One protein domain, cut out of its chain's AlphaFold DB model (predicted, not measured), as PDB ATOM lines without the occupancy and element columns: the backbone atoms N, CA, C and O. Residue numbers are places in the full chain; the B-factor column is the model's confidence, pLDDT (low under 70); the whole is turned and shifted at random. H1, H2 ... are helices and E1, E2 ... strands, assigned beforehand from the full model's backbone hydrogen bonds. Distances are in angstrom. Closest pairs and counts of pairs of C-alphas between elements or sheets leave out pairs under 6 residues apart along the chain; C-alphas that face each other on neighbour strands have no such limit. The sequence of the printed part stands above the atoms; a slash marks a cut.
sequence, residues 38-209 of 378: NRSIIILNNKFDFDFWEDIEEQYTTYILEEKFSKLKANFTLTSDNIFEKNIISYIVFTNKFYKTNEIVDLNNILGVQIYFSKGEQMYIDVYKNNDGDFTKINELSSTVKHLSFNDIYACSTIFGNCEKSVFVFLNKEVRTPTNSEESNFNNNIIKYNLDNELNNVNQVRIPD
ATOM      1  N   ASN A  38      15.627   2.609   8.950       90.31
ATOM      2  CA  ASN A  38      15.706   1.951   7.655       90.31
ATOM      3  C   ASN A  38      16.204   0.504   7.822       90.31
ATOM      4  O   ASN A  38      17.129   0.236   8.596       90.31
ATOM      5  N   ARG A  39      15.589  -0.437   7.102       90.50
ATOM      6  CA  ARG A  39      15.939  -1.863   7.078       90.50
ATOM      7  C   ARG A  39      16.095  -2.331   5.633       90.50
ATOM      8  O   ARG A  39      15.164  -2.292   4.831       90.50
ATOM      9  N   SER A  40      17.276  -2.854   5.327       92.25
ATOM     10  CA  SER A  40      17.545  -3.622   4.112       92.25
ATOM     11  C   SER A  40      16.821  -4.968   4.134       92.25
ATOM     12  O   SER A  40      17.099  -5.763   5.024       92.25
ATOM     13  N   ILE A  41      15.981  -5.282   3.152       91.75
ATOM     14  CA  ILE A  41      15.293  -6.579   3.018       91.75
ATOM     15  C   ILE A  41      15.543  -7.140   1.614       91.75
ATOM     16  O   ILE A  41      15.597  -6.388   0.640       91.75
ATOM     17  N   ILE A  42      15.726  -8.457   1.494       90.38
ATOM     18  CA  ILE A  42      15.953  -9.118   0.203       90.38
ATOM     19  C   ILE A  42      14.659  -9.815  -0.216       90.38
ATOM     20  O   ILE A  42      14.275 -10.811   0.383       90.38
ATOM     21  N   ILE A  43      13.987  -9.325  -1.254       87.44
ATOM     22  CA  ILE A  43      12.728  -9.892  -1.752       87.44
ATOM     23  C   ILE A  43      12.990 -10.506  -3.126       87.44
ATOM     24  O   ILE A  43      13.415  -9.810  -4.046       87.44
ATOM     25  N   LEU A  44      12.789 -11.824  -3.259       85.12
ATOM     26  CA  LEU A  44      13.095 -12.593  -4.479       85.12
ATOM     27  C   LEU A  44      14.496 -12.287  -5.057       85.12
ATOM     28  O   LEU A  44      14.649 -11.981  -6.239       85.12
ATOM     29  N   ASN A  45      15.525 -12.347  -4.205       83.88
ATOM     30  CA  ASN A  45      16.931 -12.022  -4.511       83.88
ATOM     31  C   ASN A  45      17.242 -10.546  -4.839       83.88
ATOM     32  O   ASN A  45      18.402 -10.218  -5.083       83.88
ATOM     33  N   ASN A  46      16.260  -9.642  -4.798       85.75
ATOM     34  CA  ASN A  46      16.474  -8.210  -4.990       85.75
ATOM     35  C   ASN A  46      16.538  -7.494  -3.640       85.75
ATOM     36  O   ASN A  46      15.655  -7.663  -2.800       85.75
ATOM     37  N   LYS A  47      17.586  -6.698  -3.417       89.06
ATOM     38  CA  LYS A  47      17.753  -5.924  -2.183       89.06
ATOM     39  C   LYS A  47      16.987  -4.604  -2.277       89.06
ATOM     40  O   LYS A  47      17.200  -3.836  -3.213       89.06
ATOM     41  N   PHE A  48      16.169  -4.327  -1.271       89.19
ATOM     42  CA  PHE A  48      15.418  -3.090  -1.100       89.19
ATOM     43  C   PHE A  48      15.732  -2.494   0.273       89.19
ATOM     44  O   PHE A  48      15.829  -3.227   1.252       89.19
ATOM     45  N   ASP A  49      15.895  -1.178   0.346       90.44
ATOM     46  CA  ASP A  49      16.156  -0.459   1.593       90.44
ATOM     47  C   ASP A  49      14.873   0.298   1.973       90.44
ATOM     48  O   ASP A  49      14.539   1.311   1.359       90.44
ATOM     49  N   PHE A  50      14.110  -0.259   2.917       89.88
ATOM     50  CA  PHE A  50      12.784   0.217   3.320       89.88
ATOM     51  C   PHE A  50      12.857   1.061   4.586       89.88
ATOM     52  O   PHE A  50      13.547   0.681   5.534       89.88
ATOM     53  N   ASP A  51      12.052   2.114   4.658       87.75
ATOM     54  CA  ASP A  51      11.716   2.718   5.946       87.75
ATOM     55  C   ASP A  51      10.658   1.840   6.630       87.75
ATOM     56  O   ASP A  51       9.781   1.285   5.959       87.75
ATOM     57  N   PHE A  52      10.776   1.643   7.944       84.88
ATOM     58  CA  PHE A  52       9.922   0.708   8.678       84.88
ATOM     59  C   PHE A  52       9.326   1.309   9.953       84.88
ATOM     60  O   PHE A  52       9.847   2.268  10.528       84.88
ATOM     61  N   TRP A  53       8.249   0.668  10.394       81.56
ATOM     62  CA  TRP A  53       7.560   0.912  11.652       81.56
ATOM     63  C   TRP A  53       7.012  -0.418  12.189       81.56
ATOM     64  O   TRP A  53       6.523  -1.240  11.406       81.56
ATOM     65  N   GLU A  54       7.060  -0.633  13.500       74.94
ATOM     66  CA  GLU A  54       6.814  -1.915  14.159       74.94
ATOM     67  C   GLU A  54       5.817  -1.764  15.322       74.94
ATOM     68  O   GLU A  54       6.094  -1.160  16.357       74.94
ATOM     69  N   ASP A  55       4.632  -2.361  15.181       66.00
ATOM     70  CA  ASP A  55       3.711  -2.525  16.298       66.00
ATOM     71  C   ASP A  55       4.042  -3.809  17.065       66.00
ATOM     72  O   ASP A  55       3.647  -4.915  16.689       66.00
ATOM     73  N   ILE A  56       4.793  -3.636  18.153       62.12
ATOM     74  CA  ILE A  56       5.284  -4.713  19.024       62.12
ATOM     75  C   ILE A  56       4.135  -5.492  19.693       62.12
ATOM     76  O   ILE A  56       4.272  -6.690  19.931       62.12
ATOM     77  N   GLU A  57       3.013  -4.837  20.008       56.75
ATOM     78  CA  GLU A  57       1.891  -5.466  20.729       56.75
ATOM     79  C   GLU A  57       1.091  -6.397  19.817       56.75
ATOM     80  O   GLU A  57       0.708  -7.497  20.207       56.75
ATOM     81  N   GLU A  58       0.888  -5.955  18.581       55.78
ATOM     82  CA  GLU A  58       0.049  -6.617  17.576       55.78
ATOM     83  C   GLU A  58       0.869  -7.406  16.554       55.78
ATOM     84  O   GLU A  58       0.349  -7.933  15.572       55.78
ATOM     85  N   GLN A  59       2.168  -7.503  16.827       67.44
ATOM     86  CA  GLN A  59       3.156  -8.243  16.071       67.44
ATOM     87  C   GLN A  59       3.153  -7.933  14.560       67.44
ATOM     88  O   GLN A  59       3.244  -8.823  13.717       67.44
ATOM     89  N   TYR A  60       3.085  -6.647  14.214       73.19
ATOM     90  CA  TYR A  60       2.892  -6.189  12.839       73.19
ATOM     91  C   TYR A  60       3.974  -5.183  12.423       73.19
ATOM     92  O   TYR A  60       4.238  -4.220  13.137       73.19
ATOM     93  N   THR A  61       4.603  -5.365  11.257       79.69
ATOM     94  CA  THR A  61       5.613  -4.423  10.732       79.69
ATOM     95  C   THR A  61       5.246  -3.936   9.337       79.69
ATOM     96  O   THR A  61       5.179  -4.727   8.392       79.69
ATOM     97  N   THR A  62       5.089  -2.621   9.184       83.25
ATOM     98  CA  THR A  62       4.927  -1.980   7.874       83.25
ATOM     99  C   THR A  62       6.292  -1.537   7.357       83.25
ATOM    100  O   THR A  62       7.007  -0.794   8.027       83.25
ATOM    101  N   TYR A  63       6.627  -1.954   6.141       86.50
ATOM    102  CA  TYR A  63       7.800  -1.522   5.385       86.50
ATOM    103  C   TYR A  63       7.339  -0.697   4.184       86.50
ATOM    104  O   TYR A  63       6.503  -1.173   3.417       86.50
ATOM    105  N   ILE A  64       7.869   0.512   3.987       86.62
ATOM    106  CA  ILE A  64       7.454   1.409   2.898       86.62
ATOM    107  C   ILE A  64       8.657   1.818   2.038       86.62
ATOM    108  O   ILE A  64       9.724   2.150   2.552       86.62
ATOM    109  N   LEU A  65       8.484   1.775   0.712       87.50
ATOM    110  CA  LEU A  65       9.472   2.236  -0.267       87.50
ATOM    111  C   LEU A  65       8.804   3.043  -1.390       87.50
ATOM    112  O   LEU A  65       7.984   2.515  -2.141       87.50
ATOM    113  N   GLU A  66       9.219   4.302  -1.556       85.00
ATOM    114  CA  GLU A  66       8.797   5.185  -2.654       85.00
ATOM    115  C   GLU A  66       9.772   5.140  -3.846       85.00
ATOM    116  O   GLU A  66      10.817   5.803  -3.884       85.00
ATOM    117  N   GLU A  67       9.418   4.397  -4.896       77.94
ATOM    118  CA  GLU A  67      10.265   4.253  -6.083       77.94
ATOM    119  C   GLU A  67       9.463   4.314  -7.392       77.94
ATOM    120  O   GLU A  67       8.242   4.196  -7.427       77.94
ATOM    121  N   LYS A  68      10.157   4.569  -8.504       74.94
ATOM    122  CA  LYS A  68       9.584   4.474  -9.845       74.94
ATOM    123  C   LYS A  68       9.114   3.041 -10.077       74.94
ATOM    124  O   LYS A  68       9.947   2.129 -10.087       74.94
ATOM    125  N   PHE A  69       7.824   2.827 -10.340       70.25
ATOM    126  CA  PHE A  69       7.319   1.468 -10.570       70.25
ATOM    127  C   PHE A  69       7.984   0.781 -11.773       70.25
ATOM    128  O   PHE A  69       8.115  -0.435 -11.793       70.25
ATOM    129  N   SER A  70       8.516   1.543 -12.732       68.19
ATOM    130  CA  SER A  70       9.362   1.021 -13.814       68.19
ATOM    131  C   SER A  70      10.616   0.263 -13.328       68.19
ATOM    132  O   SER A  70      10.976  -0.747 -13.931       68.19
ATOM    133  N   LYS A  71      11.248   0.683 -12.220       68.62
ATOM    134  CA  LYS A  71      12.365  -0.043 -11.582       68.62
ATOM    135  C   LYS A  71      11.900  -1.253 -10.772       68.62
ATOM    136  O   LYS A  71      12.612  -2.251 -10.716       68.62
ATOM    137  N   LEU A  72      10.730  -1.159 -10.140       66.62
ATOM    138  CA  LEU A  72      10.135  -2.271  -9.395       66.62
ATOM    139  C   LEU A  72       9.729  -3.394 -10.356       66.62
ATOM    140  O   LEU A  72      10.192  -4.517 -10.208       66.62
ATOM    141  N   LYS A  73       9.002  -3.057 -11.427       67.94
ATOM    142  CA  LYS A  73       8.577  -3.962 -12.505       67.94
ATOM    143  C   LYS A  73       9.719  -4.771 -13.125       67.94
ATOM    144  O   LYS A  73       9.504  -5.912 -13.511       67.94
ATOM    145  N   ALA A  74      10.915  -4.193 -13.249       61.94
ATOM    146  CA  ALA A  74      12.072  -4.894 -13.809       61.94
ATOM    147  C   ALA A  74      12.586  -6.043 -12.917       61.94
ATOM    148  O   ALA A  74      13.284  -6.923 -13.411       61.94
ATOM    149  N   ASN A  75      12.246  -6.022 -11.624       58.00
ATOM    150  CA  ASN A  75      12.835  -6.867 -10.587       58.00
ATOM    151  C   ASN A  75      11.791  -7.657  -9.769       58.00
ATOM    152  O   ASN A  75      12.144  -8.630  -9.107       58.00
ATOM    153  N   PHE A  76      10.522  -7.234  -9.777       61.31
ATOM    154  CA  PHE A  76       9.486  -7.731  -8.876       61.31
ATOM    155  C   PHE A  76       8.065  -7.553  -9.456       61.31
ATOM    156  O   PHE A  76       7.458  -6.487  -9.354       61.31
ATOM    157  N   THR A  77       7.518  -8.624 -10.039       64.38
ATOM    158  CA  THR A  77       6.083  -8.786 -10.343       64.38
ATOM    159  C   THR A  77       5.696 -10.248 -10.147       64.38
ATOM    160  O   THR A  77       6.228 -11.110 -10.843       64.38
ATOM    161  N   LEU A  78       4.780 -10.519  -9.215       68.06
ATOM    162  CA  LEU A  78       4.343 -11.875  -8.839       68.06
ATOM    163  C   LEU A  78       3.104 -12.365  -9.602       68.06
ATOM    164  O   LEU A  78       2.803 -13.550  -9.642       68.06
ATOM    165  N   THR A  79       2.369 -11.431 -10.188       63.03
ATOM    166  CA  THR A  79       1.038 -11.610 -10.774       63.03
ATOM    167  C   THR A  79       1.124 -11.636 -12.300       63.03
ATOM    168  O   THR A  79       1.698 -10.717 -12.888       63.03
ATOM    169  N   SER A  80       0.534 -12.653 -12.931       56.16
ATOM    170  CA  SER A  80       0.602 -12.922 -14.379       56.16
ATOM    171  C   SER A  80      -0.286 -12.021 -15.251       56.16
ATOM    172  O   SER A  80      -0.044 -11.903 -16.453       56.16
ATOM    173  N   ASP A  81      -1.294 -11.377 -14.661       52.06
ATOM    174  CA  ASP A  81      -2.261 -10.534 -15.367       52.06
ATOM    175  C   ASP A  81      -1.668  -9.243 -15.955       52.06
ATOM    176  O   ASP A  81      -0.661  -8.704 -15.492       52.06
ATOM    177  N   ASN A  82      -2.399  -8.667 -16.920       50.59
ATOM    178  CA  ASN A  82      -2.127  -7.392 -17.606       50.59
ATOM    179  C   ASN A  82      -2.289  -6.135 -16.711       50.59
ATOM    180  O   ASN A  82      -2.784  -5.085 -17.120       50.59
ATOM    181  N   ILE A  83      -1.783  -6.208 -15.483       53.00
ATOM    182  CA  ILE A  83      -1.562  -5.098 -14.547       53.00
ATOM    183  C   ILE A  83      -0.760  -3.952 -15.202       53.00
ATOM    184  O   ILE A  83      -0.871  -2.802 -14.797       53.00
ATOM    185  N   PHE A  84      -0.040  -4.240 -16.288       49.75
ATOM    186  CA  PHE A  84       0.698  -3.291 -17.121       49.75
ATOM    187  C   PHE A  84      -0.143  -2.239 -17.871       49.75
ATOM    188  O   PHE A  84       0.437  -1.247 -18.305       49.75
ATOM    189  N   GLU A  85      -1.461  -2.419 -18.024       53.88
ATOM    190  CA  GLU A  85      -2.367  -1.373 -18.548       53.88
ATOM    191  C   GLU A  85      -2.930  -0.462 -17.444       53.88
ATOM    192  O   GLU A  85      -3.517   0.584 -17.727       53.88
ATOM    193  N   LYS A  86      -2.773  -0.850 -16.173       63.19
ATOM    194  CA  LYS A  86      -3.309  -0.128 -15.021       63.19
ATOM    195  C   LYS A  86      -2.283   0.894 -14.521       63.19
ATOM    196  O   LYS A  86      -1.098   0.591 -14.386       63.19
ATOM    197  N   ASN A  87      -2.740   2.094 -14.168       80.38
ATOM    198  CA  ASN A  87      -1.905   3.092 -13.496       80.38
ATOM    199  C   ASN A  87      -1.719   2.683 -12.028       80.38
ATOM    200  O   ASN A  87      -2.485   3.091 -11.158       80.38
ATOM    201  N   ILE A  88      -0.735   1.823 -11.760       85.12
ATOM    202  CA  ILE A  88      -0.465   1.284 -10.420       85.12
ATOM    203  C   ILE A  88       0.024   2.408  -9.508       85.12
ATOM    204  O   ILE A  88       1.015   3.077  -9.805       85.12
ATOM    205  N   ILE A  89      -0.667   2.581  -8.389       85.38
ATOM    206  CA  ILE A  89      -0.363   3.546  -7.329       85.38
ATOM    207  C   ILE A  89       0.475   2.861  -6.251       85.38
ATOM    208  O   ILE A  89       1.465   3.425  -5.787       85.38
ATOM    209  N   SER A  90       0.115   1.628  -5.885       87.38
ATOM    210  CA  SER A  90       0.882   0.827  -4.936       87.38
ATOM    211  C   SER A  90       0.745  -0.668  -5.185       87.38
ATOM    212  O   SER A  90      -0.287  -1.142  -5.661       87.38
ATOM    213  N   TYR A  91       1.807  -1.395  -4.853       88.31
ATOM    214  CA  TYR A  91       1.887  -2.848  -4.877       88.31
ATOM    215  C   TYR A  91       2.304  -3.316  -3.485       88.31
ATOM    216  O   TYR A  91       3.313  -2.850  -2.958       88.31
ATOM    217  N   ILE A  92       1.511  -4.186  -2.871       89.56
ATOM    218  CA  ILE A  92       1.583  -4.449  -1.433       89.56
ATOM    219  C   ILE A  92       1.681  -5.945  -1.213       89.56
ATOM    220  O   ILE A  92       0.832  -6.688  -1.692       89.56
ATOM    221  N   VAL A  93       2.727  -6.388  -0.521       90.19
ATOM    222  CA  VAL A  93       3.063  -7.807  -0.350       90.19
ATOM    223  C   VAL A  93       2.815  -8.216   1.092       90.19
ATOM    224  O   VAL A  93       3.443  -7.672   2.001       90.19
ATOM    225  N   PHE A  94       1.946  -9.204   1.295       88.88
ATOM    226  CA  PHE A  94       1.701  -9.802   2.606       88.88
ATOM    227  C   PHE A  94       2.565 -11.040   2.784       88.88
ATOM    228  O   PHE A  94       2.690 -11.856   1.866       88.88
ATOM    229  N   THR A  95       3.133 -11.207   3.974       90.19
ATOM    230  CA  THR A  95       3.989 -12.352   4.296       90.19
ATOM    231  C   THR A  95       3.525 -13.094   5.543       90.19
ATOM    232  O   THR A  95       2.647 -12.625   6.264       90.19
ATOM    233  N   ASN A  96       4.079 -14.288   5.762       85.50
ATOM    234  CA  ASN A  96       3.682 -15.222   6.822       85.50
ATOM    235  C   ASN A  96       4.498 -15.141   8.120       85.50
ATOM    236  O   ASN A  96       4.358 -16.018   8.969       85.50
ATOM    237  N   LYS A  97       5.384 -14.151   8.238       83.81
ATOM    238  CA  LYS A  97       6.251 -13.940   9.399       83.81
ATOM    239  C   LYS A  97       6.786 -12.511   9.407       83.81
ATOM    240  O   LYS A  97       6.620 -11.758   8.445       83.81
ATOM    241  N   PHE A  98       7.521 -12.186  10.459       83.44
ATOM    242  CA  PHE A  98       8.405 -11.030  10.481       83.44
ATOM    243  C   PHE A  98       9.684 -11.218   9.681       83.44
ATOM    244  O   PHE A  98      10.211 -12.328   9.582       83.44
ATOM    245  N   TYR A  99      10.234 -10.087   9.242       85.75
ATOM    246  CA  TYR A  99      11.585  -9.995   8.705       85.75
ATOM    247  C   TYR A  99      12.456  -9.013   9.470       85.75
ATOM    248  O   TYR A  99      11.980  -8.008  10.002       85.75
ATOM    249  N   LYS A 100      13.757  -9.288   9.459       84.94
ATOM    250  CA  LYS A 100      14.828  -8.421   9.958       84.94
ATOM    251  C   LYS A 100      15.814  -8.093   8.837       84.94
ATOM    252  O   LYS A 100      15.770  -8.658   7.746       84.94
ATOM    253  N   THR A 101      16.717  -7.156   9.108       85.38
ATOM    254  CA  THR A 101      17.697  -6.669   8.131       85.38
ATOM    255  C   THR A 101      18.509  -7.805   7.491       85.38
ATOM    256  O   THR A 101      19.127  -8.606   8.186       85.38
ATOM    257  N   ASN A 102      18.569  -7.805   6.158       85.69
ATOM    258  CA  ASN A 102      19.193  -8.792   5.269       85.69
ATOM    259  C   ASN A 102      18.556 -10.194   5.263       85.69
ATOM    260  O   ASN A 102      19.132 -11.109   4.675       85.69
ATOM    261  N   GLU A 103      17.375 -10.380   5.853       89.00
ATOM    262  CA  GLU A 103      16.614 -11.616   5.662       89.00
ATOM    263  C   GLU A 103      15.982 -11.680   4.261       89.00
ATOM    264  O   GLU A 103      15.739 -10.658   3.607       89.00
ATOM    265  N   ILE A 104      15.753 -12.910   3.793       89.88
ATOM    266  CA  ILE A 104      15.251 -13.207   2.450       89.88
ATOM    267  C   ILE A 104      13.763 -13.557   2.529       89.88
ATOM    268  O   ILE A 104      13.396 -14.563   3.137       89.88
ATOM    269  N   VAL A 105      12.930 -12.751   1.872       89.44
ATOM    270  CA  VAL A 105      11.536 -13.064   1.543       89.44
ATOM    271  C   VAL A 105      11.544 -13.924   0.275       89.44
ATOM    272  O   VAL A 105      11.802 -13.425  -0.829       89.44
ATOM    273  N   ASP A 106      11.299 -15.224   0.437       88.06
ATOM    274  CA  ASP A 106      11.101 -16.152  -0.678       88.06
ATOM    275  C   ASP A 106       9.623 -16.228  -1.105       88.06
ATOM    276  O   ASP A 106       8.731 -15.679  -0.456       88.06
ATOM    277  N   LEU A 107       9.358 -16.921  -2.216       86.44
ATOM    278  CA  LEU A 107       8.008 -17.077  -2.764       86.44
ATOM    279  C   LEU A 107       7.063 -17.850  -1.826       86.44
ATOM    280  O   LEU A 107       5.869 -17.569  -1.808       86.44
ATOM    281  N   ASN A 108       7.588 -18.782  -1.026       86.19
ATOM    282  CA  ASN A 108       6.812 -19.595  -0.083       86.19
ATOM    283  C   ASN A 108       6.394 -18.794   1.157       86.19
ATOM    284  O   ASN A 108       5.522 -19.214   1.913       86.19
ATOM    285  N   ASN A 109       7.066 -17.674   1.427       88.75
ATOM    286  CA  ASN A 109       6.760 -16.811   2.561       88.75
ATOM    287  C   ASN A 109       5.793 -15.669   2.201       88.75
ATOM    288  O   ASN A 109       5.343 -14.952   3.097       88.75
ATOM    289  N   ILE A 110       5.475 -15.489   0.916       89.50
ATOM    290  CA  ILE A 110       4.491 -14.515   0.435       89.50
ATOM    291  C   ILE A 110       3.112 -15.172   0.444       89.50
ATOM    292  O   ILE A 110       2.919 -16.228  -0.147       89.50
ATOM    293  N   LEU A 111       2.140 -14.542   1.096       88.94
ATOM    294  CA  LEU A 111       0.771 -15.056   1.209       88.94
ATOM    295  C   LEU A 111      -0.155 -14.519   0.115       88.94
ATOM    296  O   LEU A 111      -1.111 -15.179  -0.291       88.94
ATOM    297  N   GLY A 112       0.133 -13.315  -0.368       89.81
ATOM    298  CA  GLY A 112      -0.689 -12.632  -1.350       89.81
ATOM    299  C   GLY A 112      -0.226 -11.207  -1.605       89.81
ATOM    300  O   GLY A 112       0.752 -10.730  -1.022       89.81
ATOM    301  N   VAL A 113      -0.944 -10.539  -2.503       90.00
ATOM    302  CA  VAL A 113      -0.666  -9.177  -2.951       90.00
ATOM    303  C   VAL A 113      -1.958  -8.365  -3.004       90.00
ATOM    304  O   VAL A 113      -2.962  -8.840  -3.527       90.00
ATOM    305  N   GLN A 114      -1.915  -7.119  -2.540       90.38
ATOM    306  CA  GLN A 114      -2.939  -6.099  -2.790       90.38
ATOM    307  C   GLN A 114      -2.362  -5.046  -3.742       90.38
ATOM    308  O   GLN A 114      -1.224  -4.602  -3.585       90.38
ATOM    309  N   ILE A 115      -3.130  -4.655  -4.758       89.81
ATOM    310  CA  ILE A 115      -2.704  -3.695  -5.780       89.81
ATOM    311  C   ILE A 115      -3.689  -2.534  -5.816       89.81
ATOM    312  O   ILE A 115      -4.848  -2.718  -6.184       89.81
ATOM    313  N   TYR A 116      -3.197  -1.335  -5.508       89.25
ATOM    314  CA  TYR A 116      -3.909  -0.084  -5.749       89.25
ATOM    315  C   TYR A 116      -3.605   0.411  -7.159       89.25
ATOM    316  O   TYR A 116      -2.438   0.586  -7.522       89.25
ATOM    317  N   PHE A 117      -4.638   0.704  -7.942       87.94
ATOM    318  CA  PHE A 117      -4.488   1.261  -9.285       87.94
ATOM    319  C   PHE A 117      -5.596   2.254  -9.627       87.94
ATOM    320  O   PHE A 117      -6.690   2.185  -9.073       87.94
ATOM    321  N   SER A 118      -5.337   3.166 -10.566       84.25
ATOM    322  CA  SER A 118      -6.369   4.043 -11.126       84.25
ATOM    323  C   SER A 118      -6.819   3.621 -12.524       84.25
ATOM    324  O   SER A 118      -6.049   3.093 -13.334       84.25
ATOM    325  N   LYS A 119      -8.099   3.882 -12.802       83.44
ATOM    326  CA  LYS A 119      -8.735   3.758 -14.117       83.44
ATOM    327  C   LYS A 119      -9.611   4.995 -14.318       83.44
ATOM    328  O   LYS A 119     -10.659   5.125 -13.694       83.44
ATOM    329  N   GLY A 120      -9.152   5.926 -15.153       79.44
ATOM    330  CA  GLY A 120      -9.722   7.276 -15.189       79.44
ATOM    331  C   GLY A 120      -9.477   8.008 -13.864       79.44
ATOM    332  O   GLY A 120      -8.364   7.980 -13.343       79.44
ATOM    333  N   GLU A 121     -10.518   8.635 -13.317       78.50
ATOM    334  CA  GLU A 121     -10.461   9.416 -12.069       78.50
ATOM    335  C   GLU A 121     -10.833   8.610 -10.808       78.50
ATOM    336  O   GLU A 121     -10.940   9.175  -9.723       78.50
ATOM    337  N   GLN A 122     -11.022   7.294 -10.926       80.81
ATOM    338  CA  GLN A 122     -11.339   6.398  -9.809       80.81
ATOM    339  C   GLN A 122     -10.128   5.529  -9.441       80.81
ATOM    340  O   GLN A 122      -9.349   5.126 -10.316       80.81
ATOM    341  N   MET A 123      -9.988   5.217  -8.150       84.56
ATOM    342  CA  MET A 123      -9.049   4.213  -7.646       84.56
ATOM    343  C   MET A 123      -9.757   2.906  -7.326       84.56
ATOM    344  O   MET A 123     -10.919   2.875  -6.925       84.56
ATOM    345  N   TYR A 124      -9.005   1.829  -7.494       87.19
ATOM    346  CA  TYR A 124      -9.456   0.463  -7.341       87.19
ATOM    347  C   TYR A 124      -8.420  -0.348  -6.570       87.19
ATOM    348  O   TYR A 124      -7.215  -0.096  -6.677       87.19
ATOM    349  N   ILE A 125      -8.906  -1.355  -5.850       89.12
ATOM    350  CA  ILE A 125      -8.100  -2.424  -5.265       89.12
ATOM    351  C   ILE A 125      -8.407  -3.726  -6.000       89.12
ATOM    352  O   ILE A 125      -9.573  -4.069  -6.189       89.12
ATOM    353  N   ASP A 126      -7.358  -4.471  -6.349       90.56
ATOM    354  CA  ASP A 126      -7.432  -5.909  -6.618       90.56
ATOM    355  C   ASP A 126      -6.565  -6.662  -5.596       90.56
ATOM    356  O   ASP A 126      -5.453  -6.227  -5.286       90.56
ATOM    357  N   VAL A 127      -7.059  -7.797  -5.094       90.44
ATOM    358  CA  VAL A 127      -6.342  -8.677  -4.154       90.44
ATOM    359  C   VAL A 127      -6.074 -10.025  -4.819       90.44
ATOM    360  O   VAL A 127      -6.938 -10.575  -5.500       90.44
ATOM    361  N   TYR A 128      -4.875 -10.562  -4.620       90.50
ATOM    362  CA  TYR A 128      -4.401 -11.824  -5.177       90.50
ATOM    363  C   TYR A 128      -3.871 -12.713  -4.052       90.50
ATOM    364  O   TYR A 128      -3.104 -12.251  -3.206       90.50
ATOM    365  N   LYS A 129      -4.242 -13.993  -4.054       88.88
ATOM    366  CA  LYS A 129      -3.729 -15.010  -3.130       88.88
ATOM    367  C   LYS A 129      -2.613 -15.804  -3.796       88.88
ATOM    368  O   LYS A 129      -2.749 -16.176  -4.958       88.88
ATOM    369  N   ASN A 130      -1.543 -16.081  -3.056       87.94
ATOM    370  CA  ASN A 130      -0.512 -17.009  -3.499       87.94
ATOM    371  C   ASN A 130      -0.983 -18.459  -3.298       87.94
ATOM    372  O   ASN A 130      -1.306 -18.856  -2.178       87.94
ATOM    373  N   ASN A 131      -0.992 -19.235  -4.376       85.50
ATOM    374  CA  ASN A 131      -1.259 -20.667  -4.397       85.50
ATOM    375  C   ASN A 131      -0.008 -21.361  -4.971       85.50
ATOM    376  O   ASN A 131       0.126 -21.513  -6.183       85.50
ATOM    377  N   ASP A 132       0.942 -21.711  -4.097       82.19
ATOM    378  CA  ASP A 132       2.213 -22.385  -4.430       82.19
ATOM    379  C   ASP A 132       3.044 -21.712  -5.548       82.19
ATOM    380  O   ASP A 132       3.730 -22.362  -6.339       82.19
ATOM    381  N   GLY A 133       3.009 -20.378  -5.592       79.25
ATOM    382  CA  GLY A 133       3.728 -19.537  -6.548       79.25
ATOM    383  C   GLY A 133       2.866 -18.976  -7.679       79.25
ATOM    384  O   GLY A 133       3.330 -18.073  -8.375       79.25
ATOM    385  N   ASP A 134       1.630 -19.456  -7.851       84.56
ATOM    386  CA  ASP A 134       0.653 -18.869  -8.773       84.56
ATOM    387  C   ASP A 134      -0.273 -17.888  -8.034       84.56
ATOM    388  O   ASP A 134      -0.831 -18.202  -6.981       84.56
ATOM    389  N   PHE A 135      -0.432 -16.677  -8.567       87.00
ATOM    390  CA  PHE A 135      -1.141 -15.587  -7.890       87.00
ATOM    391  C   PHE A 135      -2.543 -15.417  -8.464       87.00
ATOM    392  O   PHE A 135      -2.767 -14.668  -9.416       87.00
ATOM    393  N   THR A 136      -3.508 -16.103  -7.855       88.00
ATOM    394  CA  THR A 136      -4.910 -16.079  -8.280       88.00
ATOM    395  C   THR A 136      -5.646 -14.887  -7.671       88.00
ATOM    396  O   THR A 136      -5.596 -14.661  -6.461       88.00
ATOM    397  N   LYS A 137      -6.369 -14.129  -8.499       89.12
ATOM    398  CA  LYS A 137      -7.196 -13.006  -8.049       89.12
ATOM    399  C   LYS A 137      -8.381 -13.474  -7.191       89.12
ATOM    400  O   LYS A 137      -9.094 -14.396  -7.581       89.12
ATOM    401  N   ILE A 138      -8.627 -12.784  -6.078       88.25
ATOM    402  CA  ILE A 138      -9.860 -12.882  -5.288       88.25
ATOM    403  C   ILE A 138     -10.832 -11.824  -5.831       88.25
ATOM    404  O   ILE A 138     -10.602 -10.624  -5.671       88.25
ATOM    405  N   ASN A 139     -11.885 -12.250  -6.529       84.38
ATOM    406  CA  ASN A 139     -12.774 -11.330  -7.254       84.38
ATOM    407  C   ASN A 139     -13.730 -10.581  -6.321       84.38
ATOM    408  O   ASN A 139     -14.095  -9.442  -6.592       84.38
ATOM    409  N   GLU A 140     -14.089 -11.211  -5.210       79.25
ATOM    410  CA  GLU A 140     -14.986 -10.713  -4.169       79.25
ATOM    411  C   GLU A 140     -14.406  -9.479  -3.462       79.25
ATOM    412  O   GLU A 140     -15.151  -8.645  -2.961       79.25
ATOM    413  N   LEU A 141     -13.075  -9.340  -3.464       80.81
ATOM    414  CA  LEU A 141     -12.342  -8.228  -2.855       80.81
ATOM    415  C   LEU A 141     -12.050  -7.079  -3.837       80.81
ATOM    416  O   LEU A 141     -11.528  -6.040  -3.420       80.81
ATOM    417  N   SER A 142     -12.386  -7.220  -5.126       85.44
ATOM    418  CA  SER A 142     -12.252  -6.123  -6.094       85.44
ATOM    419  C   SER A 142     -13.179  -4.969  -5.743       85.44
ATOM    420  O   SER A 142     -14.397  -5.122  -5.714       85.44
ATOM    421  N   SER A 143     -12.592  -3.801  -5.498       79.44
ATOM    422  CA  SER A 143     -13.287  -2.706  -4.815       79.44
ATOM    423  C   SER A 143     -12.911  -1.344  -5.381       79.44
ATOM    424  O   SER A 143     -11.790  -1.158  -5.857       79.44
ATOM    425  N   THR A 144     -13.831  -0.387  -5.302       80.50
ATOM    426  CA  THR A 144     -13.575   1.042  -5.528       80.50
ATOM    427  C   THR A 144     -13.145   1.684  -4.218       80.50
ATOM    428  O   THR A 144     -13.708   1.382  -3.166       80.50
ATOM    429  N   VAL A 145     -12.151   2.573  -4.268       75.19
ATOM    430  CA  VAL A 145     -11.615   3.255  -3.080       75.19
ATOM    431  C   VAL A 145     -11.328   4.731  -3.331       75.19
ATOM    432  O   VAL A 145     -11.038   5.154  -4.449       75.19
ATOM    433  N   LYS A 146     -11.376   5.516  -2.253       70.81
ATOM    434  CA  LYS A 146     -11.202   6.976  -2.259       70.81
ATOM    435  C   LYS A 146      -9.743   7.430  -2.123       70.81
ATOM    436  O   LYS A 146      -9.393   8.524  -2.556       70.81
ATOM    437  N   HIS A 147      -8.884   6.597  -1.538       72.62
ATOM    438  CA  HIS A 147      -7.456   6.860  -1.316       72.62
ATOM    439  C   HIS A 147      -6.711   5.566  -0.974       72.62
ATOM    440  O   HIS A 147      -7.325   4.570  -0.598       72.62
ATOM    441  N   LEU A 148      -5.377   5.589  -1.066       77.31
ATOM    442  CA  LEU A 148      -4.542   4.541  -0.476       77.31
ATOM    443  C   LEU A 148      -4.618   4.649   1.048       77.31
ATOM    444  O   LEU A 148      -4.430   5.734   1.600       77.31
ATOM    445  N   SER A 149      -4.912   3.534   1.710       72.38
ATOM    446  CA  SER A 149      -5.338   3.473   3.107       72.38
ATOM    447  C   SER A 149      -4.557   2.411   3.872       72.38
ATOM    448  O   SER A 149      -4.546   1.251   3.474       72.38
ATOM    449  N   PHE A 150      -3.962   2.770   5.010       71.44
ATOM    450  CA  PHE A 150      -3.315   1.770   5.872       71.44
ATOM    451  C   PHE A 150      -4.315   0.885   6.629       71.44
ATOM    452  O   PHE A 150      -4.001  -0.267   6.912       71.44
ATOM    453  N   ASN A 151      -5.547   1.360   6.849       66.69
ATOM    454  CA  ASN A 151      -6.619   0.548   7.433       66.69
ATOM    455  C   ASN A 151      -7.045  -0.573   6.469       66.69
ATOM    456  O   ASN A 151      -7.248  -1.702   6.897       66.69
ATOM    457  N   ASP A 152      -7.114  -0.282   5.168       71.56
ATOM    458  CA  ASP A 152      -7.415  -1.263   4.119       71.56
ATOM    459  C   ASP A 152      -6.272  -2.282   4.005       71.56
ATOM    460  O   ASP A 152      -6.513  -3.474   3.862       71.56
ATOM    461  N   ILE A 153      -5.015  -1.829   4.077       77.88
ATOM    462  CA  ILE A 153      -3.837  -2.708   4.057       77.88
ATOM    463  C   ILE A 153      -3.870  -3.665   5.252       77.88
ATOM    464  O   ILE A 153      -3.729  -4.877   5.085       77.88
ATOM    465  N   TYR A 154      -4.118  -3.137   6.451       73.19
ATOM    466  CA  TYR A 154      -4.241  -3.934   7.666       73.19
ATOM    467  C   TYR A 154      -5.429  -4.909   7.595       73.19
ATOM    468  O   TYR A 154      -5.247  -6.100   7.844       73.19
ATOM    469  N   ALA A 155      -6.612  -4.451   7.172       68.31
ATOM    470  CA  ALA A 155      -7.792  -5.299   6.991       68.31
ATOM    471  C   ALA A 155      -7.566  -6.385   5.926       68.31
ATOM    472  O   ALA A 155      -7.980  -7.524   6.108       68.31
ATOM    473  N   CYS A 156      -6.846  -6.079   4.845       75.38
ATOM    474  CA  CYS A 156      -6.457  -7.070   3.846       75.38
ATOM    475  C   CYS A 156      -5.445  -8.087   4.403       75.38
ATOM    476  O   CYS A 156      -5.431  -9.239   3.972       75.38
ATOM    477  N   SER A 157      -4.607  -7.699   5.371       73.75
ATOM    478  CA  SER A 157      -3.613  -8.595   5.969       73.75
ATOM    479  C   SER A 157      -4.243  -9.744   6.770       73.75
ATOM    480  O   SER A 157      -3.690 -10.851   6.757       73.75
ATOM    481  N   THR A 158      -5.407  -9.527   7.401       67.88
ATOM    482  CA  THR A 158      -6.102 -10.536   8.230       67.88
ATOM    483  C   THR A 158      -6.684 -11.678   7.395       67.88
ATOM    484  O   THR A 158      -6.678 -12.825   7.837       67.88
ATOM    485  N   ILE A 159      -7.063 -11.400   6.141       71.25
ATOM    486  CA  ILE A 159      -7.537 -12.378   5.140       71.25
ATOM    487  C   ILE A 159      -6.535 -13.528   4.956       71.25
ATOM    488  O   ILE A 159      -6.896 -14.667   4.665       71.25
ATOM    489  N   PHE A 160      -5.251 -13.236   5.158       72.88
ATOM    490  CA  PHE A 160      -4.165 -14.196   5.026       72.88
ATOM    491  C   PHE A 160      -3.757 -14.853   6.370       72.88
ATOM    492  O   PHE A 160      -2.636 -15.338   6.485       72.88
ATOM    493  N   GLY A 161      -4.567 -14.800   7.438       56.41
ATOM    494  CA  GLY A 161      -4.291 -15.433   8.749       56.41
ATOM    495  C   GLY A 161      -3.708 -14.511   9.842       56.41
ATOM    496  O   GLY A 161      -3.727 -13.292   9.693       56.41
ATOM    497  N   ASN A 162      -3.177 -15.093  10.928       50.88
ATOM    498  CA  ASN A 162      -2.768 -14.397  12.169       50.88
ATOM    499  C   ASN A 162      -1.812 -13.197  11.992       50.88
ATOM    500  O   ASN A 162      -1.075 -13.109  11.012       50.88
ATOM    501  N   CYS A 163      -1.815 -12.302  12.988       48.03
ATOM    502  CA  CYS A 163      -1.230 -10.956  12.941       48.03
ATOM    503  C   CYS A 163       0.306 -10.863  12.822       48.03
ATOM    504  O   CYS A 163       0.779  -9.790  12.469       48.03
ATOM    505  N   GLU A 164       1.066 -11.941  13.074       53.31
ATOM    506  CA  GLU A 164       2.547 -11.966  13.118       53.31
ATOM    507  C   GLU A 164       3.209 -11.736  11.738       53.31
ATOM    508  O   GLU A 164       3.718 -12.666  11.102       53.31
ATOM    509  N   LYS A 165       3.149 -10.505  11.215       71.94
ATOM    510  CA  LYS A 165       3.329 -10.231   9.780       71.94
ATOM    511  C   LYS A 165       4.158  -8.997   9.475       71.94
ATOM    512  O   LYS A 165       3.935  -7.912  10.003       71.94
ATOM    513  N   SER A 166       5.034  -9.138   8.484       83.94
ATOM    514  CA  SER A 166       5.556  -8.003   7.724       83.94
ATOM    515  C   SER A 166       4.740  -7.749   6.456       83.94
ATOM    516  O   SER A 166       4.408  -8.681   5.713       83.94
ATOM    517  N   VAL A 167       4.473  -6.474   6.181       88.00
ATOM    518  CA  VAL A 167       3.826  -6.004   4.953       88.00
ATOM    519  C   VAL A 167       4.755  -5.042   4.225       88.00
ATOM    520  O   VAL A 167       5.198  -4.049   4.801       88.00
ATOM    521  N   PHE A 168       5.043  -5.328   2.954       89.69
ATOM    522  CA  PHE A 168       5.908  -4.498   2.111       89.69
ATOM    523  C   PHE A 168       5.063  -3.664   1.151       89.69
ATOM    524  O   PHE A 168       4.483  -4.195   0.205       89.69
ATOM    525  N   VAL A 169       4.996  -2.358   1.404       88.81
ATOM    526  CA  VAL A 169       4.244  -1.366   0.633       88.81
ATOM    527  C   VAL A 169       5.191  -0.674  -0.345       88.81
ATOM    528  O   VAL A 169       5.995   0.185   0.025       88.81
ATOM    529  N   PHE A 170       5.084  -1.023  -1.621       87.50
ATOM    530  CA  PHE A 170       5.791  -0.331  -2.690       87.50
ATOM    531  C   PHE A 170       4.905   0.781  -3.254       87.50
ATOM    532  O   PHE A 170       3.852   0.508  -3.836       87.50
ATOM    533  N   LEU A 171       5.316   2.035  -3.089       85.62
ATOM    534  CA  LEU A 171       4.583   3.220  -3.534       85.62
ATOM    535  C   LEU A 171       5.166   3.751  -4.846       85.62
ATOM    536  O   LEU A 171       6.370   3.998  -4.957       85.62
ATOM    537  N   ASN A 172       4.309   3.956  -5.848       84.38
ATOM    538  CA  ASN A 172       4.719   4.481  -7.144       84.38
ATOM    539  C   ASN A 172       4.714   6.014  -7.157       84.38
ATOM    540  O   ASN A 172       3.683   6.649  -7.390       84.38
ATOM    541  N   LYS A 173       5.896   6.620  -7.023       78.94
ATOM    542  CA  LYS A 173       6.038   8.087  -7.060       78.94
ATOM    543  C   LYS A 173       5.708   8.739  -8.410       78.94
ATOM    544  O   LYS A 173       5.610   9.961  -8.481       78.94
ATOM    545  N   GLU A 174       5.544   7.964  -9.486       78.31
ATOM    546  CA  GLU A 174       5.249   8.494 -10.828       78.31
ATOM    547  C   GLU A 174       3.743   8.657 -11.110       78.31
ATOM    548  O   GLU A 174       3.383   9.370 -12.046       78.31
ATOM    549  N   VAL A 175       2.861   8.039 -10.313       75.81
ATOM    550  CA  VAL A 175       1.402   8.086 -10.515       75.81
ATOM    551  C   VAL A 175       0.745   8.966  -9.457       75.81
ATOM    552  O   VAL A 175       0.907   8.748  -8.258       75.81
ATOM    553  N   ARG A 176      -0.037   9.953  -9.911       74.00
ATOM    554  CA  ARG A 176      -0.871  10.782  -9.033       74.00
ATOM    555  C   ARG A 176      -2.067   9.986  -8.528       74.00
ATOM    556  O   ARG A 176      -2.719   9.293  -9.307       74.00
ATOM    557  N   THR A 177      -2.385  10.147  -7.252       70.31
ATOM    558  CA  THR A 177      -3.628   9.655  -6.648       70.31
ATOM    559  C   THR A 177      -4.811  10.495  -7.146       70.31
ATOM    560  O   THR A 177      -4.795  11.708  -6.921       70.31
ATOM    561  N   PRO A 178      -5.828   9.913  -7.810       70.25
ATOM    562  CA  PRO A 178      -7.074  10.612  -8.106       70.25
ATOM    563  C   PRO A 178      -7.738  11.192  -6.850       70.25
ATOM    564  O   PRO A 178      -7.584  10.664  -5.752       70.25
ATOM    565  N   THR A 179      -8.496  12.276  -7.016       60.25
ATOM    566  CA  THR A 179      -9.121  13.028  -5.911       60.25
ATOM    567  C   THR A 179     -10.634  12.817  -5.800       60.25
ATOM    568  O   THR A 179     -11.303  13.586  -5.111       60.25
ATOM    569  N   ASN A 180     -11.193  11.846  -6.527       58.38
ATOM    570  CA  ASN A 180     -12.640  11.670  -6.636       58.38
ATOM    571  C   ASN A 180     -13.250  11.038  -5.367       58.38
ATOM    572  O   ASN A 180     -12.559  10.377  -4.594       58.38
ATOM    573  N   SER A 181     -14.535  11.294  -5.120       50.16
ATOM    574  CA  SER A 181     -15.149  11.183  -3.790       50.16
ATOM    575  C   SER A 181     -16.120  10.017  -3.595       50.16
ATOM    576  O   SER A 181     -16.874  10.048  -2.625       50.16
ATOM    577  N   GLU A 182     -16.135   9.029  -4.490       55.84
ATOM    578  CA  GLU A 182     -16.989   7.840  -4.351       55.84
ATOM    579  C   GLU A 182     -16.666   7.050  -3.069       55.84
ATOM    580  O   GLU A 182     -15.528   7.035  -2.588       55.84
ATOM    581  N   GLU A 183     -17.695   6.428  -2.490       54.28
ATOM    582  CA  GLU A 183     -17.585   5.666  -1.245       54.28
ATOM    583  C   GLU A 183     -16.713   4.414  -1.431       54.28
ATOM    584  O   GLU A 183     -16.770   3.724  -2.452       54.28
ATOM    585  N   SER A 184     -15.883   4.118  -0.425       63.22
ATOM    586  CA  SER A 184     -15.058   2.908  -0.421       63.22
ATOM    587  C   SER A 184     -15.909   1.705  -0.034       63.22
ATOM    588  O   SER A 184     -16.432   1.658   1.077       63.22
ATOM    589  N   ASN A 185     -16.009   0.706  -0.912       62.34
ATOM    590  CA  ASN A 185     -16.710  -0.548  -0.610       62.34
ATOM    591  C   ASN A 185     -15.773  -1.675  -0.133       62.34
ATOM    592  O   ASN A 185     -16.245  -2.772   0.165       62.34
ATOM    593  N   PHE A 186     -14.467  -1.411  -0.005       65.00
ATOM    594  CA  PHE A 186     -13.467  -2.437   0.309       65.00
ATOM    595  C   PHE A 186     -13.704  -3.134   1.657       65.00
ATOM    596  O   PHE A 186     -13.671  -4.359   1.719       65.00
ATOM    597  N   ASN A 187     -14.038  -2.391   2.719       57.03
ATOM    598  CA  ASN A 187     -14.329  -2.991   4.029       57.03
ATOM    599  C   ASN A 187     -15.576  -3.890   3.995       57.03
ATOM    600  O   ASN A 187     -15.551  -4.985   4.551       57.03
ATOM    601  N   ASN A 188     -16.635  -3.474   3.292       54.16
ATOM    602  CA  ASN A 188     -17.845  -4.288   3.120       54.16
ATOM    603  C   ASN A 188     -17.532  -5.582   2.353       54.16
ATOM    604  O   ASN A 188     -18.021  -6.650   2.717       54.16
ATOM    605  N   ASN A 189     -16.670  -5.495   1.338       58.75
ATOM    606  CA  ASN A 189     -16.215  -6.646   0.565       58.75
ATOM    607  C   ASN A 189     -15.329  -7.598   1.392       58.75
ATOM    608  O   ASN A 189     -15.485  -8.809   1.266       58.75
ATOM    609  N   ILE A 190     -14.473  -7.091   2.292       59.28
ATOM    610  CA  ILE A 190     -13.727  -7.922   3.258       59.28
ATOM    611  C   ILE A 190     -14.672  -8.627   4.232       59.28
ATOM    612  O   ILE A 190     -14.543  -9.833   4.427       59.28
ATOM    613  N   ILE A 191     -15.622  -7.901   4.833       53.62
ATOM    614  CA  ILE A 191     -16.598  -8.476   5.772       53.62
ATOM    615  C   ILE A 191     -17.370  -9.601   5.083       53.62
ATOM    616  O   ILE A 191     -17.400 -10.722   5.586       53.62
ATOM    617  N   LYS A 192     -17.913  -9.329   3.892       54.56
ATOM    618  CA  LYS A 192     -18.632 -10.321   3.097       54.56
ATOM    619  C   LYS A 192     -17.757 -11.526   2.740       54.56
ATOM    620  O   LYS A 192     -18.174 -12.655   2.965       54.56
ATOM    621  N   TYR A 193     -16.542 -11.301   2.241       59.69
ATOM    622  CA  TYR A 193     -15.612 -12.381   1.905       59.69
ATOM    623  C   TYR A 193     -15.285 -13.259   3.119       59.69
ATOM    624  O   TYR A 193     -15.231 -14.481   2.995       59.69
ATOM    625  N   ASN A 194     -15.092 -12.663   4.297       56.78
ATOM    626  CA  ASN A 194     -14.841 -13.420   5.518       56.78
ATOM    627  C   ASN A 194     -16.076 -14.238   5.925       56.78
ATOM    628  O   ASN A 194     -15.925 -15.428   6.177       56.78
ATOM    629  N   LEU A 195     -17.285 -13.662   5.897       50.69
ATOM    630  CA  LEU A 195     -18.542 -14.379   6.169       50.69
ATOM    631  C   LEU A 195     -18.764 -15.556   5.198       50.69
ATOM    632  O   LEU A 195     -19.036 -16.678   5.633       50.69
ATOM    633  N   ASP A 196     -18.576 -15.328   3.894       50.69
ATOM    634  CA  ASP A 196     -18.726 -16.339   2.837       50.69
ATOM    635  C   ASP A 196     -17.731 -17.518   3.002       50.69
ATOM    636  O   ASP A 196     -18.034 -18.652   2.617       50.69
ATOM    637  N   ASN A 197     -16.554 -17.287   3.606       51.88
ATOM    638  CA  ASN A 197     -15.533 -18.319   3.845       51.88
ATOM    639  C   ASN A 197     -15.605 -18.970   5.246       51.88
ATOM    640  O   ASN A 197     -15.378 -20.178   5.357       51.88
ATOM    641  N   GLU A 198     -15.957 -18.224   6.299       44.06
ATOM    642  CA  GLU A 198     -16.140 -18.726   7.676       44.06
ATOM    643  C   GLU A 198     -17.254 -19.778   7.765       44.06
ATOM    644  O   GLU A 198     -17.129 -20.757   8.506       44.06
ATOM    645  N   LEU A 199     -18.294 -19.660   6.929       35.16
ATOM    646  CA  LEU A 199     -19.367 -20.656   6.797       35.16
ATOM    647  C   LEU A 199     -18.875 -22.079   6.456       35.16
ATOM    648  O   LEU A 199     -19.639 -23.033   6.609       35.16
ATOM    649  N   ASN A 200     -17.617 -22.246   6.024       30.52
ATOM    650  CA  ASN A 200     -17.015 -23.545   5.713       30.52
ATOM    651  C   ASN A 200     -15.954 -24.034   6.719       30.52
ATOM    652  O   ASN A 200     -15.564 -25.198   6.633       30.52
ATOM    653  N   ASN A 201     -15.487 -23.212   7.666       26.44
ATOM    654  CA  ASN A 201     -14.543 -23.634   8.713       26.44
ATOM    655  C   ASN A 201     -14.705 -22.785   9.981       26.44
ATOM    656  O   ASN A 201     -14.152 -21.697  10.084       26.44
ATOM    657  N   VAL A 202     -15.399 -23.334  10.980       28.81
ATOM    658  CA  VAL A 202     -15.559 -22.711  12.301       28.81
ATOM    659  C   VAL A 202     -14.211 -22.671  13.032       28.81
ATOM    660  O   VAL A 202     -13.821 -23.671  13.632       28.81
ATOM    661  N   ASN A 203     -13.511 -21.531  12.992       24.70
ATOM    662  CA  ASN A 203     -12.393 -21.200  13.886       24.70
ATOM    663  C   ASN A 203     -12.119 -19.680  13.924       24.70
ATOM    664  O   ASN A 203     -11.143 -19.201  13.356       24.70
ATOM    665  N   GLN A 204     -12.947 -18.961  14.688       30.83
ATOM    666  CA  GLN A 204     -12.642 -17.651  15.286       30.83
ATOM    667  C   GLN A 204     -11.975 -16.604  14.366       30.83
ATOM    668  O   GLN A 204     -10.844 -16.180  14.631       30.83
ATOM    669  N   VAL A 205     -12.703 -16.045  13.393       28.42
ATOM    670  CA  VAL A 205     -12.395 -14.670  12.971       28.42
ATOM    671  C   VAL A 205     -12.662 -13.722  14.143       28.42
ATOM    672  O   VAL A 205     -13.793 -13.342  14.443       28.42
ATOM    673  N   ARG A 206     -11.580 -13.270  14.788       26.80
ATOM    674  CA  ARG A 206     -11.577 -11.942  15.405       26.80
ATOM    675  C   ARG A 206     -11.778 -10.932  14.281       26.80
ATOM    676  O   ARG A 206     -10.828 -10.589  13.575       26.80
ATOM    677  N   ILE A 207     -13.004 -10.436  14.139       31.64
ATOM    678  CA  ILE A 207     -13.214  -9.105  13.571       31.64
ATOM    679  C   ILE A 207     -12.344  -8.174  14.431       31.64
ATOM    680  O   ILE A 207     -12.483  -8.222  15.656       31.64
ATOM    681  N   PRO A 208     -11.400  -7.404  13.860       27.14
ATOM    682  CA  PRO A 208     -10.639  -6.454  14.654       27.14
ATOM    683  C   PRO A 208     -11.622  -5.504  15.330       27.14
ATOM    684  O   PRO A 208     -12.486  -4.943  14.651       27.14
ATOM    685  N   ASP A 209     -11.495  -5.329  16.644       26.83
ATOM    686  CA  ASP A 209     -12.244  -4.296  17.349       26.83
ATOM    687  C   ASP A 209     -12.077  -2.954  16.623       26.83
ATOM    688  O   ASP A 209     -11.001  -2.631  16.110       26.83
TER     689      ASP A 209
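This is residues 38 to 209 of the 378 residues of an uncharacterized protein of Bizionia algoritergicola (UniProt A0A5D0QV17). One large, strongly twisted sheet of eight strands curls round the helix H2, which packs in its hollow on E4, E5 and E8. A second helix, H3, runs beside H2 on the same face, at the edge strand E7, and the short helix H1 sits on the opposite face. Residues 197 to 204, of which 197 to 198 belong to H3, stick out from the body. The printed part has 172 residues with eight named strands and three named helices, in the order E1 E2 E3 H1 E4 E5 E6 E7 H2 E8 H3; the sheet runs E1 E2 E3 E8 E4 E5 E6 E7 and is mixed, and the class is mixed, helices and strands. The whole is compact, with a radius of gyration of the C-alphas of 15.6 A and spans of 41 by 37 by 30 A.

E1, residues 38 to 43, is an edge strand and forms a hairpin with E2, residues 46 to 55; N 41 and O 48 are 2.8 A apart. E2 bends by 65 degrees at residue 51, and its pairing is staggered: residues 46 to 51 pair with E1, residues 51 to 55 with E3, residues 60 to 67. E2 and E3 are a hairpin, with N 55 and O 60 2.8 A apart. E1, E2 and E3 form a meander, each strand the antiparallel neighbour of the one before. H1, residues 69 to 73, is on the sheet at a height of 4.5 A, over none of its strands; the C-alphas of Phe 69 and Asn 172 are its closest to E8, residues 165 to 172, at 5.3 A. E8 is parallel to E3 at 18 degrees, with N 169 and O 63 2.8 A apart. On its other side E8 is antiparallel to E4, residues 87 to 95, with N 93 and O 168 2.9 A apart. A second meander holds E4, E5 of residues 110 to 119, E6 of residues 122 to 131 and E7 of residues 134 to 145. N 92 and O 114 are 2.9 A apart between E4 and E5, N 113 and O 128 2.8 A between E5 and E6, and N 129 and O 136 2.8 A between E6 and E7. E7 bends by 71 degrees at residue 140. The sheet curls round H2, residues 150 to 158, whose closest C-alphas to E4 are those of Ser 157 and Phe 94, 6.4 A apart. H3, residues 186 to 198, is on the same face as H2 at a height of 7.2 A, only just over E7, with 3 of its C-alphas falling on that strand; on the local plane it runs slantwise at 47 degrees. The closest C-alphas of H3 and E7 are those of Phe 186 and Ser 143, 5.1 A apart. H3 touches H2 with residues 186 to 190 alone, the same way at a shallow tilt of 9 degrees; the C-alphas of Asn 187 and Asp 152 are closest, 7.1 A apart. In H1, H2 and H3 every O i to N i+4 pair is within hydrogen-bond range.

E1 begins at C-alpha 38, (15.706, 1.951, 7.655). From first to last C-alpha E2 measures 25.5 A, E5 26.8 A, E6 29.4 A and E7, the longest strand by residues, 25.9 A. H2 measures 12.8 A and begins at C-alpha 150, (-3.315, 1.770, 5.872). H3 measures 18.1 A and ends at C-alpha 198, (-16.140, -18.726, 7.676).

The C-alphas farthest apart are those of Glu 174 and Val 202, 44.1 A. The printed part has no cut. The links H1 to E4, E4 to E5 and E8 to H3 are long. The mean pLDDT of the printed part is 73.0; 60 residues are under 70, among them residues 70 to 86 and 179 to 209.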